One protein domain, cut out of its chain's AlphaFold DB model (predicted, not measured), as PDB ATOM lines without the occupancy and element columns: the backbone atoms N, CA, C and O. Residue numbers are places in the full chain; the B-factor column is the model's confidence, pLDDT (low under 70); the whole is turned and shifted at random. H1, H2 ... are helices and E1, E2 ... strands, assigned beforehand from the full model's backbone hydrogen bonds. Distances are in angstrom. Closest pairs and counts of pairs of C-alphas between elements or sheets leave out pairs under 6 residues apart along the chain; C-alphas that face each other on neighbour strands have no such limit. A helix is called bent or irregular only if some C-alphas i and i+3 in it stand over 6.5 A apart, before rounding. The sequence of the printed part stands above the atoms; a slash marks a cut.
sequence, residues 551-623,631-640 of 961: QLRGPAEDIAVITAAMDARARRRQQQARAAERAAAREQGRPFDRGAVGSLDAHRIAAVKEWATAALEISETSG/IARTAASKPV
ATOM      1  N   GLN A 551      31.741  38.083  14.185       92.31
ATOM      2  CA  GLN A 551      31.975  37.311  15.399       92.31
ATOM      3  C   GLN A 551      32.804  38.135  16.384       92.31
ATOM      4  O   GLN A 551      33.903  38.595  16.065       92.31
ATOM      5  N   LEU A 552      32.284  38.282  17.603       89.50
ATOM      6  CA  LEU A 552      32.992  38.860  18.740       89.50
ATOM      7  C   LEU A 552      33.416  37.731  19.684       89.50
ATOM      8  O   LEU A 552      32.575  36.971  20.164       89.50
ATOM      9  N   ARG A 553      34.715  37.631  19.970       89.19
ATOM     10  CA  ARG A 553      35.271  36.747  20.998       89.19
ATOM     11  C   ARG A 553      35.979  37.599  22.040       89.19
ATOM     12  O   ARG A 553      36.914  38.325  21.712       89.19
ATOM     13  N   GLY A 554      35.553  37.481  23.289       88.56
ATOM     14  CA  GLY A 554      36.092  38.242  24.409       88.56
ATOM     15  C   GLY A 554      35.822  37.557  25.749       88.56
ATOM     16  O   GLY A 554      35.417  36.389  25.766       88.56
ATOM     17  N   PRO A 555      36.050  38.260  26.868       86.19
ATOM     18  CA  PRO A 555      35.790  37.757  28.211       86.19
ATOM     19  C   PRO A 555      34.290  37.524  28.447       86.19
ATOM     20  O   PRO A 555      33.441  38.122  27.781       86.19
ATOM     21  N   ALA A 556      33.958  36.640  29.389       80.19
ATOM     22  CA  ALA A 556      32.575  36.257  29.683       80.19
ATOM     23  C   ALA A 556      31.745  37.462  30.147       80.19
ATOM     24  O   ALA A 556      30.623  37.671  29.690       80.19
ATOM     25  N   GLU A 557      32.356  38.266  31.017       80.00
ATOM     26  CA  GLU A 557      31.843  39.522  31.546       80.00
ATOM     27  C   GLU A 557      31.456  40.507  30.426       80.00
ATOM     28  O   GLU A 557      30.303  40.935  30.345       80.00
ATOM     29  N   ASP A 558      32.377  40.797  29.507       82.88
ATOM     30  CA  ASP A 558      32.202  41.844  28.498       82.88
ATOM     31  C   ASP A 558      31.188  41.421  27.424       82.88
ATOM     32  O   ASP A 558      30.315  42.200  27.040       82.88
ATOM     33  N   ILE A 559      31.244  40.161  26.971       85.06
ATOM     34  CA  ILE A 559      30.298  39.625  25.980       85.06
ATOM     35  C   ILE A 559      28.874  39.558  26.554       85.06
ATOM     36  O   ILE A 559      27.914  39.851  25.832       85.06
ATOM     37  N   ALA A 560      28.714  39.239  27.845       78.19
ATOM     38  CA  ALA A 560      27.414  39.273  28.514       78.19
ATOM     39  C   ALA A 560      26.850  40.701  28.591       78.19
ATOM     40  O   ALA A 560      25.689  40.912  28.232       78.19
ATOM     41  N   VAL A 561      27.667  41.689  28.977       80.75
ATOM     42  CA  VAL A 561      27.266  43.107  29.037       80.75
ATOM     43  C   VAL A 561      26.899  43.652  27.653       80.75
ATOM     44  O   VAL A 561      25.830  44.250  27.507       80.75
ATOM     45  N   ILE A 562      27.720  43.396  26.626       84.81
ATOM     46  CA  ILE A 562      27.445  43.793  25.233       84.81
ATOM     47  C   ILE A 562      26.114  43.195  24.761       84.81
ATOM     48  O   ILE A 562      25.266  43.914  24.231       84.81
ATOM     49  N   THR A 563      25.898  41.897  24.999       84.19
ATOM     50  CA  THR A 563      24.671  41.200  24.581       84.19
ATOM     51  C   THR A 563      23.440  41.745  25.305       84.19
ATOM     52  O   THR A 563      22.443  42.059  24.656       84.19
ATOM     53  N   ALA A 564      23.501  41.915  26.629       79.56
ATOM     54  CA  ALA A 564      22.385  42.417  27.430       79.56
ATOM     55  C   ALA A 564      22.004  43.862  27.060       79.56
ATOM     56  O   ALA A 564      20.821  44.175  26.907       79.56
ATOM     57  N   ALA A 565      22.994  44.736  26.855       82.94
ATOM     58  CA  ALA A 565      22.753  46.115  26.441       82.94
ATOM     59  C   ALA A 565      22.211  46.194  24.997       82.94
ATOM     60  O   ALA A 565      21.318  47.001  24.723       82.94
ATOM     61  N   MET A 566      22.680  45.322  24.093       89.62
ATOM     62  CA  MET A 566      22.187  45.237  22.714       89.62
ATOM     63  C   MET A 566      20.723  44.787  22.704       89.62
ATOM     64  O   MET A 566      19.900  45.386  22.012       89.62
ATOM     65  N   ASP A 567      20.375  43.782  23.511       85.25
ATOM     66  CA  ASP A 567      18.999  43.307  23.663       85.25
ATOM     67  C   ASP A 567      18.073  44.374  24.248       85.25
ATOM     68  O   ASP A 567      16.965  44.561  23.740       85.25
ATOM     69  N   ALA A 568      18.516  45.113  25.269       82.75
ATOM     70  CA  ALA A 568      17.748  46.216  25.847       82.75
ATOM     71  C   ALA A 568      17.478  47.322  24.809       82.75
ATOM     72  O   ALA A 568      16.333  47.756  24.628       82.75
ATOM     73  N   ARG A 569      18.512  47.730  24.056       86.44
ATOM     74  CA  ARG A 569      18.407  48.750  23.001       86.44
ATOM     75  C   ARG A 569      17.511  48.278  21.851       86.44
ATOM     76  O   ARG A 569      16.629  49.026  21.430       86.44
ATOM     77  N   ALA A 570      17.658  47.028  21.408       89.94
ATOM     78  CA  ALA A 570      16.831  46.418  20.366       89.94
ATOM     79  C   ALA A 570      15.355  46.292  20.780       89.94
ATOM     80  O   ALA A 570      14.461  46.608  19.993       89.94
ATOM     81  N   ARG A 571      15.076  45.898  22.031       87.81
ATOM     82  CA  ARG A 571      13.708  45.824  22.575       87.81
ATOM     83  C   ARG A 571      13.063  47.209  22.658       87.81
ATOM     84  O   ARG A 571      11.907  47.336  22.257       87.81
ATOM     85  N   ARG A 572      13.798  48.253  23.073       88.50
ATOM     86  CA  ARG A 572      13.315  49.650  23.030       88.50
ATOM     87  C   ARG A 572      12.977  50.082  21.596       88.50
ATOM     88  O   ARG A 572      11.865  50.554  21.366       88.50
ATOM     89  N   ARG A 573      13.874  49.851  20.626       90.31
ATOM     90  CA  ARG A 573      13.622  50.172  19.206       90.31
ATOM     91  C   ARG A 573      12.404  49.423  18.652       90.31
ATOM     92  O   ARG A 573      11.553  50.037  18.013       90.31
ATOM     93  N   GLN A 574      12.249  48.134  18.964       93.88
ATOM     94  CA  GLN A 574      11.082  47.363  18.525       93.88
ATOM     95  C   GLN A 574       9.780  47.825  19.207       93.88
ATOM     96  O   GLN A 574       8.727  47.822  18.574       93.88
ATOM     97  N   GLN A 575       9.816  48.256  20.473       91.19
ATOM     98  CA  GLN A 575       8.659  48.861  21.148       91.19
ATOM     99  C   GLN A 575       8.253  50.191  20.496       91.19
ATOM    100  O   GLN A 575       7.064  50.409  20.264       91.19
ATOM    101  N   GLN A 576       9.222  51.040  20.140       92.12
ATOM    102  CA  GLN A 576       8.983  52.289  19.408       92.12
ATOM    103  C   GLN A 576       8.396  52.019  18.013       92.12
ATOM    104  O   GLN A 576       7.380  52.614  17.663       92.12
ATOM    105  N   ALA A 577       8.941  51.053  17.265       93.50
ATOM    106  CA  ALA A 577       8.388  50.626  15.976       93.50
ATOM    107  C   ALA A 577       6.942  50.106  16.107       93.50
ATOM    108  O   ALA A 577       6.069  50.511  15.345       93.50
ATOM    109  N   ARG A 578       6.644  49.286  17.131       94.31
ATOM    110  CA  ARG A 578       5.267  48.844  17.443       94.31
ATOM    111  C   ARG A 578       4.341  50.007  17.796       94.31
ATOM    112  O   ARG A 578       3.154  49.918  17.504       94.31
ATOM    113  N   ALA A 579       4.834  51.058  18.449       93.81
ATOM    114  CA  ALA A 579       4.035  52.234  18.785       93.81
ATOM    115  C   ALA A 579       3.727  53.086  17.542       93.81
ATOM    116  O   ALA A 579       2.565  53.421  17.326       93.81
ATOM    117  N   ALA A 580       4.734  53.357  16.705       95.38
ATOM    118  CA  ALA A 580       4.587  54.101  15.453       95.38
ATOM    119  C   ALA A 580       3.653  53.385  14.461       95.38
ATOM    120  O   ALA A 580       2.706  53.984  13.962       95.38
ATOM    121  N   GLU A 581       3.832  52.078  14.261       96.56
ATOM    122  CA  GLU A 581       2.965  51.265  13.398       96.56
ATOM    123  C   GLU A 581       1.517  51.205  13.929       96.56
ATOM    124  O   GLU A 581       0.562  51.289  13.163       96.56
ATOM    125  N   ARG A 582       1.310  51.193  15.257       95.00
ATOM    126  CA  ARG A 582      -0.029  51.348  15.869       95.00
ATOM    127  C   ARG A 582      -0.617  52.761  15.756       95.00
ATOM    128  O   ARG A 582      -1.812  52.913  16.013       95.00
ATOM    129  N   ALA A 583       0.179  53.784  15.460       96.31
ATOM    130  CA  ALA A 583      -0.318  55.126  15.168       96.31
ATOM    131  C   ALA A 583      -0.723  55.209  13.689       96.31
ATOM    132  O   ALA A 583      -1.906  55.393  13.404       96.31
ATOM    133  N   ALA A 584       0.211  54.909  12.780       96.12
ATOM    134  CA  ALA A 584      -0.007  54.913  11.335       96.12
ATOM    135  C   ALA A 584      -1.177  54.010  10.906       96.12
ATOM    136  O   ALA A 584      -2.001  54.416  10.092       96.12
ATOM    137  N   ALA A 585      -1.319  52.816  11.496       96.69
ATOM    138  CA  ALA A 585      -2.445  51.932  11.201       96.69
ATOM    139  C   ALA A 585      -3.810  52.553  11.563       96.69
ATOM    140  O   ALA A 585      -4.767  52.412  10.807       96.69
ATOM    141  N   ARG A 586      -3.904  53.281  12.689       97.25
ATOM    142  CA  ARG A 586      -5.144  53.966  13.102       97.25
ATOM    143  C   ARG A 586      -5.456  55.167  12.217       97.25
ATOM    144  O   ARG A 586      -6.599  55.327  11.811       97.25
ATOM    145  N   GLU A 587      -4.445  55.981  11.933       97.25
ATOM    146  CA  GLU A 587      -4.537  57.166  11.075       97.25
ATOM    147  C   GLU A 587      -4.987  56.802   9.653       97.25
ATOM    148  O   GLU A 587      -5.879  57.433   9.096       97.25
ATOM    149  N   GLN A 588      -4.440  55.716   9.105       96.62
ATOM    150  CA  GLN A 588      -4.745  55.212   7.762       96.62
ATOM    151  C   GLN A 588      -5.961  54.261   7.729       96.62
ATOM    152  O   GLN A 588      -6.239  53.661   6.692       96.62
ATOM    153  N   GLY A 589      -6.663  54.064   8.854       97.12
ATOM    154  CA  GLY A 589      -7.843  53.190   8.956       97.12
ATOM    155  C   GLY A 589      -7.596  51.701   8.658       97.12
ATOM    156  O   GLY A 589      -8.547  50.958   8.416       97.12
ATOM    157  N   ARG A 590      -6.336  51.249   8.657       97.62
ATOM    158  CA  ARG A 590      -5.913  49.903   8.237       97.62
ATOM    159  C   ARG A 590      -5.605  48.990   9.434       97.62
ATOM    160  O   ARG A 590      -5.337  49.478  10.534       97.62
ATOM    161  N   PRO A 591      -5.589  47.655   9.265       96.06
ATOM    162  CA  PRO A 591      -5.060  46.767  10.296       96.06
ATOM    163  C   PRO A 591      -3.581  47.062  10.608       96.06
ATOM    164  O   PRO A 591      -2.803  47.458   9.737       96.06
ATOM    165  N   PHE A 592      -3.207  46.826  11.868       95.31
ATOM    166  CA  PHE A 592      -1.821  46.832  12.341       95.31
ATOM    167  C   PHE A 592      -1.030  45.715  11.653       95.31
ATOM    168  O   PHE A 592      -1.366  44.537  11.816       95.31
ATOM    169  N   ASP A 593       0.032  46.073  10.937       94.25
ATOM    170  CA  ASP A 593       0.949  45.104  10.353       94.25
ATOM    171  C   ASP A 593       2.053  44.724  11.351       94.25
ATOM    172  O   ASP A 593       2.740  45.558  11.941       94.25
ATOM    173  N   ARG A 594       2.256  43.416  11.525       90.12
ATOM    174  CA  ARG A 594       3.367  42.880  12.319       90.12
ATOM    175  C   ARG A 594       4.676  42.842  11.516       90.12
ATOM    176  O   ARG A 594       5.734  42.815  12.139       90.12
ATOM    177  N   GLY A 595       4.620  42.839  10.182       90.25
ATOM    178  CA  GLY A 595       5.784  42.873   9.292       90.25
ATOM    179  C   GLY A 595       6.563  44.183   9.405       90.25
ATOM    180  O   GLY A 595       7.747  44.157   9.748       90.25
ATOM    181  N   ALA A 596       5.880  45.317   9.232       91.81
ATOM    182  CA  ALA A 596       6.413  46.682   9.314       91.81
ATOM    183  C   ALA A 596       7.184  46.995  10.615       91.81
ATOM    184  O   ALA A 596       8.062  47.855  10.635       91.81
ATOM    185  N   VAL A 597       6.906  46.269  11.703       93.88
ATOM    186  CA  VAL A 597       7.628  46.381  12.983       93.88
ATOM    187  C   VAL A 597       9.081  45.888  12.904       93.88
ATOM    188  O   VAL A 597       9.922  46.360  13.674       93.88
ATOM    189  N   GLY A 598       9.387  44.932  12.024       91.62
ATOM    190  CA  GLY A 598      10.697  44.288  11.916       91.62
ATOM    191  C   GLY A 598      11.005  43.242  13.005       91.62
ATOM    192  O   GLY A 598      10.453  43.244  14.115       91.62
ATOM    193  N   SER A 599      11.923  42.324  12.686       92.81
ATOM    194  CA  SER A 599      12.406  41.290  13.612       92.81
ATOM    195  C   SER A 599      13.251  41.888  14.745       92.81
ATOM    196  O   SER A 599      13.820  42.972  14.611       92.81
ATOM    197  N   LEU A 600      13.366  41.179  15.875       89.50
ATOM    198  CA  LEU A 600      14.230  41.631  16.974       89.50
ATOM    199  C   LEU A 600      15.699  41.720  16.525       89.50
ATOM    200  O   LEU A 600      16.406  42.631  16.939       89.50
ATOM    201  N   ASP A 601      16.132  40.828  15.636       90.88
ATOM    202  CA  ASP A 601      17.499  40.788  15.115       90.88
ATOM    203  C   ASP A 601      17.815  41.963  14.179       90.88
ATOM    204  O   ASP A 601      18.892  42.546  14.285       90.88
ATOM    205  N   ALA A 602      16.851  42.422  13.373       91.75
ATOM    206  CA  ALA A 602      16.989  43.681  12.637       91.75
ATOM    207  C   ALA A 602      17.184  44.876  13.596       91.75
ATOM    208  O   ALA A 602      18.030  45.739  13.357       91.75
ATOM    209  N   HIS A 603      16.471  44.895  14.731       93.75
ATOM    210  CA  HIS A 603      16.662  45.913  15.773       93.75
ATOM    211  C   HIS A 603      17.975  45.759  16.557       93.75
ATOM    212  O   HIS A 603      18.509  46.771  17.009       93.75
ATOM    213  N   ARG A 604      18.531  44.543  16.684       91.94
ATOM    214  CA  ARG A 604      19.877  44.293  17.244       91.94
ATOM    215  C   ARG A 604      20.966  44.862  16.333       91.94
ATOM    216  O   ARG A 604      21.782  45.649  16.801       91.94
ATOM    217  N   ILE A 605      20.929  44.553  15.034       92.56
ATOM    218  CA  ILE A 605      21.869  45.114  14.046       92.56
ATOM    219  C   ILE A 605      21.753  46.646  13.987       92.56
ATOM    220  O   ILE A 605      22.770  47.342  14.003       92.56
ATOM    221  N   ALA A 606      20.531  47.189  14.012       90.81
ATOM    222  CA  ALA A 606      20.314  48.633  14.074       90.81
ATOM    223  C   ALA A 606      20.882  49.270  15.357       90.81
ATOM    224  O   ALA A 606      21.476  50.340  15.276       90.81
ATOM    225  N   ALA A 607      20.751  48.617  16.518       89.25
ATOM    226  CA  ALA A 607      21.318  49.095  17.780       89.25
ATOM    227  C   ALA A 607      22.858  49.073  17.790       89.25
ATOM    228  O   ALA A 607      23.473  50.032  18.249       89.25
ATOM    229  N   VAL A 608      23.485  48.023  17.244       90.69
ATOM    230  CA  VAL A 608      24.953  47.947  17.109       90.69
ATOM    231  C   VAL A 608      25.473  49.037  16.167       90.69
ATOM    232  O   VAL A 608      26.461  49.693  16.492       90.69
ATOM    233  N   LYS A 609      24.786  49.291  15.042       89.12
ATOM    234  CA  LYS A 609      25.113  50.411  14.144       89.12
ATOM    235  C   LYS A 609      24.984  51.762  14.857       89.12
ATOM    236  O   LYS A 609      25.903  52.567  14.790       89.12
ATOM    237  N   GLU A 610      23.867  51.994  15.544       86.00
ATOM    238  CA  GLU A 610      23.580  53.236  16.274       86.00
ATOM    239  C   GLU A 610      24.641  53.535  17.347       86.00
ATOM    240  O   GLU A 610      25.100  54.669  17.453       86.00
ATOM    241  N   TRP A 611      25.097  52.521  18.089       86.81
ATOM    242  CA  TRP A 611      26.217  52.667  19.023       86.81
ATOM    243  C   TRP A 611      27.555  52.943  18.341       86.81
ATOM    244  O   TRP A 611      28.314  53.767  18.839       86.81
ATOM    245  N   ALA A 612      27.866  52.260  17.236       83.00
ATOM    246  CA  ALA A 612      29.120  52.474  16.514       83.00
ATOM    247  C   ALA A 612      29.200  53.901  15.946       83.00
ATOM    248  O   ALA A 612      30.238  54.545  16.064       83.00
ATOM    249  N   THR A 613      28.092  54.414  15.404       81.38
ATOM    250  CA  THR A 613      27.968  55.811  14.965       81.38
ATOM    251  C   THR A 613      28.130  56.780  16.139       81.38
ATOM    252  O   THR A 613      29.027  57.615  16.093       81.38
ATOM    253  N   ALA A 614      27.379  56.610  17.233       79.88
ATOM    254  CA  ALA A 614      27.488  57.493  18.400       79.88
ATOM    255  C   ALA A 614      28.888  57.478  19.051       79.88
ATOM    256  O   ALA A 614      29.355  58.497  19.552       79.88
ATOM    257  N   ALA A 615      29.587  56.337  19.038       76.94
ATOM    258  CA  ALA A 615      30.959  56.236  19.536       76.94
ATOM    259  C   ALA A 615      31.962  57.018  18.666       76.94
ATOM    260  O   ALA A 615      32.889  57.619  19.208       76.94
ATOM    261  N   LEU A 616      31.768  57.037  17.342       74.94
ATOM    262  CA  LEU A 616      32.567  57.849  16.419       74.94
ATOM    263  C   LEU A 616      32.266  59.342  16.602       74.94
ATOM    264  O   LEU A 616      33.194  60.114  16.808       74.94
ATOM    265  N   GLU A 617      30.989  59.729  16.649       76.31
ATOM    266  CA  GLU A 617      30.555  61.118  16.879       76.31
ATOM    267  C   GLU A 617      31.124  61.688  18.193       76.31
ATOM    268  O   GLU A 617      31.660  62.797  18.214       76.31
ATOM    269  N   ILE A 618      31.090  60.913  19.286       72.75
ATOM    270  CA  ILE A 618      31.716  61.288  20.568       72.75
ATOM    271  C   ILE A 618      33.244  61.379  20.432       72.75
ATOM    272  O   ILE A 618      33.847  62.304  20.978       72.75
ATOM    273  N   SER A 619      33.886  60.457  19.708       64.25
ATOM    274  CA  SER A 619      35.344  60.464  19.515       64.25
ATOM    275  C   SER A 619      35.837  61.640  18.664       64.25
ATOM    276  O   SER A 619      36.949  62.114  18.889       64.25
ATOM    277  N   GLU A 620      35.043  62.097  17.696       64.06
ATOM    278  CA  GLU A 620      35.361  63.246  16.840       64.06
ATOM    279  C   GLU A 620      35.106  64.576  17.562       64.06
ATOM    280  O   GLU A 620      35.937  65.480  17.497       64.06
ATOM    281  N   THR A 621      34.002  64.686  18.309       61.56
ATOM    282  CA  THR A 621      33.631  65.921  19.030       61.56
ATOM    283  C   THR A 621      34.429  66.159  20.311       61.56
ATOM    284  O   THR A 621      34.703  67.310  20.644       61.56
ATOM    285  N   SER A 622      34.829  65.107  21.037       57.19
ATOM    286  CA  SER A 622      35.469  65.271  22.354       57.19
ATOM    287  C   SER A 622      36.937  65.696  22.279       57.19
ATOM    288  O   SER A 622      37.456  66.255  23.240       57.19
ATOM    289  N   GLY A 623      37.657  65.348  21.206       53.09
ATOM    290  CA  GLY A 623      39.108  65.569  21.066       53.09
ATOM    291  C   GLY A 623      40.015  64.795  22.047       53.09
ATOM    292  O   GLY A 623      41.213  64.655  21.793       53.09
ATOM    293  N   ILE A 631      29.777  55.098  27.454       50.53
ATOM    294  CA  ILE A 631      28.586  55.218  26.578       50.53
ATOM    295  C   ILE A 631      27.284  54.813  27.314       50.53
ATOM    296  O   ILE A 631      26.202  55.344  27.049       50.53
ATOM    297  N   ALA A 632      27.414  53.940  28.320       43.53
ATOM    298  CA  ALA A 632      26.390  53.531  29.280       43.53
ATOM    299  C   ALA A 632      25.668  54.664  30.050       43.53
ATOM    300  O   ALA A 632      24.646  54.388  30.678       43.53
ATOM    301  N   ARG A 633      26.154  55.920  30.037       42.28
ATOM    302  CA  ARG A 633      25.448  57.057  30.671       42.28
ATOM    303  C   ARG A 633      24.304  57.644  29.828       42.28
ATOM    304  O   ARG A 633      23.501  58.397  30.371       42.28
ATOM    305  N   THR A 634      24.157  57.274  28.553       43.81
ATOM    306  CA  THR A 634      22.953  57.643  27.779       43.81
ATOM    307  C   THR A 634      21.726  56.892  28.323       43.81
ATOM    308  O   THR A 634      21.679  55.663  28.324       43.81
ATOM    309  N   ALA A 635      20.742  57.624  28.861       44.56
ATOM    310  CA  ALA A 635      19.713  57.092  29.769       44.56
ATOM    311  C   ALA A 635      18.675  56.155  29.097       44.56
ATOM    312  O   ALA A 635      17.531  56.521  28.808       44.56
ATOM    313  N   ALA A 636      19.067  54.900  28.858       46.94
ATOM    314  CA  ALA A 636      18.278  53.930  28.101       46.94
ATOM    315  C   ALA A 636      18.358  52.494  28.656       46.94
ATOM    316  O   ALA A 636      18.677  51.567  27.917       46.94
ATOM    317  N   SER A 637      18.000  52.322  29.939       51.72
ATOM    318  CA  SER A 637      18.101  51.085  30.749       51.72
ATOM    319  C   SER A 637      19.529  50.541  30.904       51.72
ATOM    320  O   SER A 637      20.163  50.141  29.933       51.72
ATOM    321  N   LYS A 638      20.019  50.470  32.152       54.03
ATOM    322  CA  LYS A 638      21.252  49.733  32.470       54.03
ATOM    323  C   LYS A 638      21.062  48.253  32.082       54.03
ATOM    324  O   LYS A 638      19.992  47.718  32.381       54.03
ATOM    325  N   PRO A 639      22.047  47.585  31.453       54.50
ATOM    326  CA  PRO A 639      21.962  46.151  31.192       54.50
ATOM    327  C   PRO A 639      21.864  45.380  32.512       54.50
ATOM    328  O   PRO A 639      22.646  45.617  33.432       54.50
ATOM    329  N   VAL A 640      20.909  44.455  32.602       62.88
ATOM    330  CA  VAL A 640      20.764  43.565  33.758       62.88
ATOM    331  C   VAL A 640      21.531  42.280  33.473       62.88
ATOM    332  O   VAL A 640      21.236  41.569  32.515       62.88
TER     333      VAL A 640
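AT A GLANCE: This is residues 551 to 623 and 631 to 640 of the 961 residues of an uncharacterized protein of Quadrisphaera sp. DD2A (UniProt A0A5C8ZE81). Two long helices make a lopsided Y: the first part of H2 packs on the middle of H1 and crosses it steeply, and the rest of H2 runs off as an arm. H1 makes the longest axis, and from its far end the long link of residues 588 to 599 folds back to the start of H2; residues 553 to 559, of which 556 to 559 belong to H1, stick out at the other end. The printed part has 83 residues with one named strand and two named helices, in the order E1, H1, H2, and the class is mostly helix. The whole is loose, with a radius of gyration of the C-alphas of 15.8 A, and elongated, with spans of 48 by 31 by 22 A.

HOW THE PARTS SIT: E1, residues 551 to 553, pairs with no named strand. A tight link of 2 residues joins it to H1, residues 556 to 587; their closest C-alphas, those of Arg 553 and Ile 559, are 7.6 A apart. H2, residues 600 to 622, follows after a long link of 12 residues. H1 and H2 touch, H1 with residues 566 to 574 alone and H2 with residues 600 to 608 alone. Their closest C-alphas, those of Ala 570 and His 603, are 4.6 A apart. Their lines stand about perpendicular at 71 degrees, only just past a steep tilt, and their centres are 13.7 A apart. E1 and H2 are apart. In H2 every O i to N i+4 pair is within hydrogen-bond range; in H1 it is 27 of 28.

IN THESE COORDINATES: E1 begins at C-alpha 551, at (31.975, 37.311, 15.399), and measures 6.5 A from first to last C-alpha. H1 measures 46.5 A, from C-alpha 556 at (32.575, 36.257, 29.683) to C-alpha 587 at (-4.537, 57.166, 11.075). H2 measures 32.2 A and ends at C-alpha 622, at (35.469, 65.271, 22.354). Neither helix is bent or irregular.

THE WHOLE: The two C-alphas farthest apart, those of Pro 555 and Gly 589, are 50.1 A apart. The first and last printed C-alphas, those of Gln 551 and Val 640, are 22.4 A apart. Residues 624 to 630 are not printed, and C-alphas 623 and 631 are 15.8 A apart across this cut. The C-alphas of residues 588 to 599, which have no named element, lie 11 to 28 A from the mean of the C-alphas. The mean pLDDT of the printed part of this predicted model is 82.5; residues 619 to 623 and 631 to 640 are under 70.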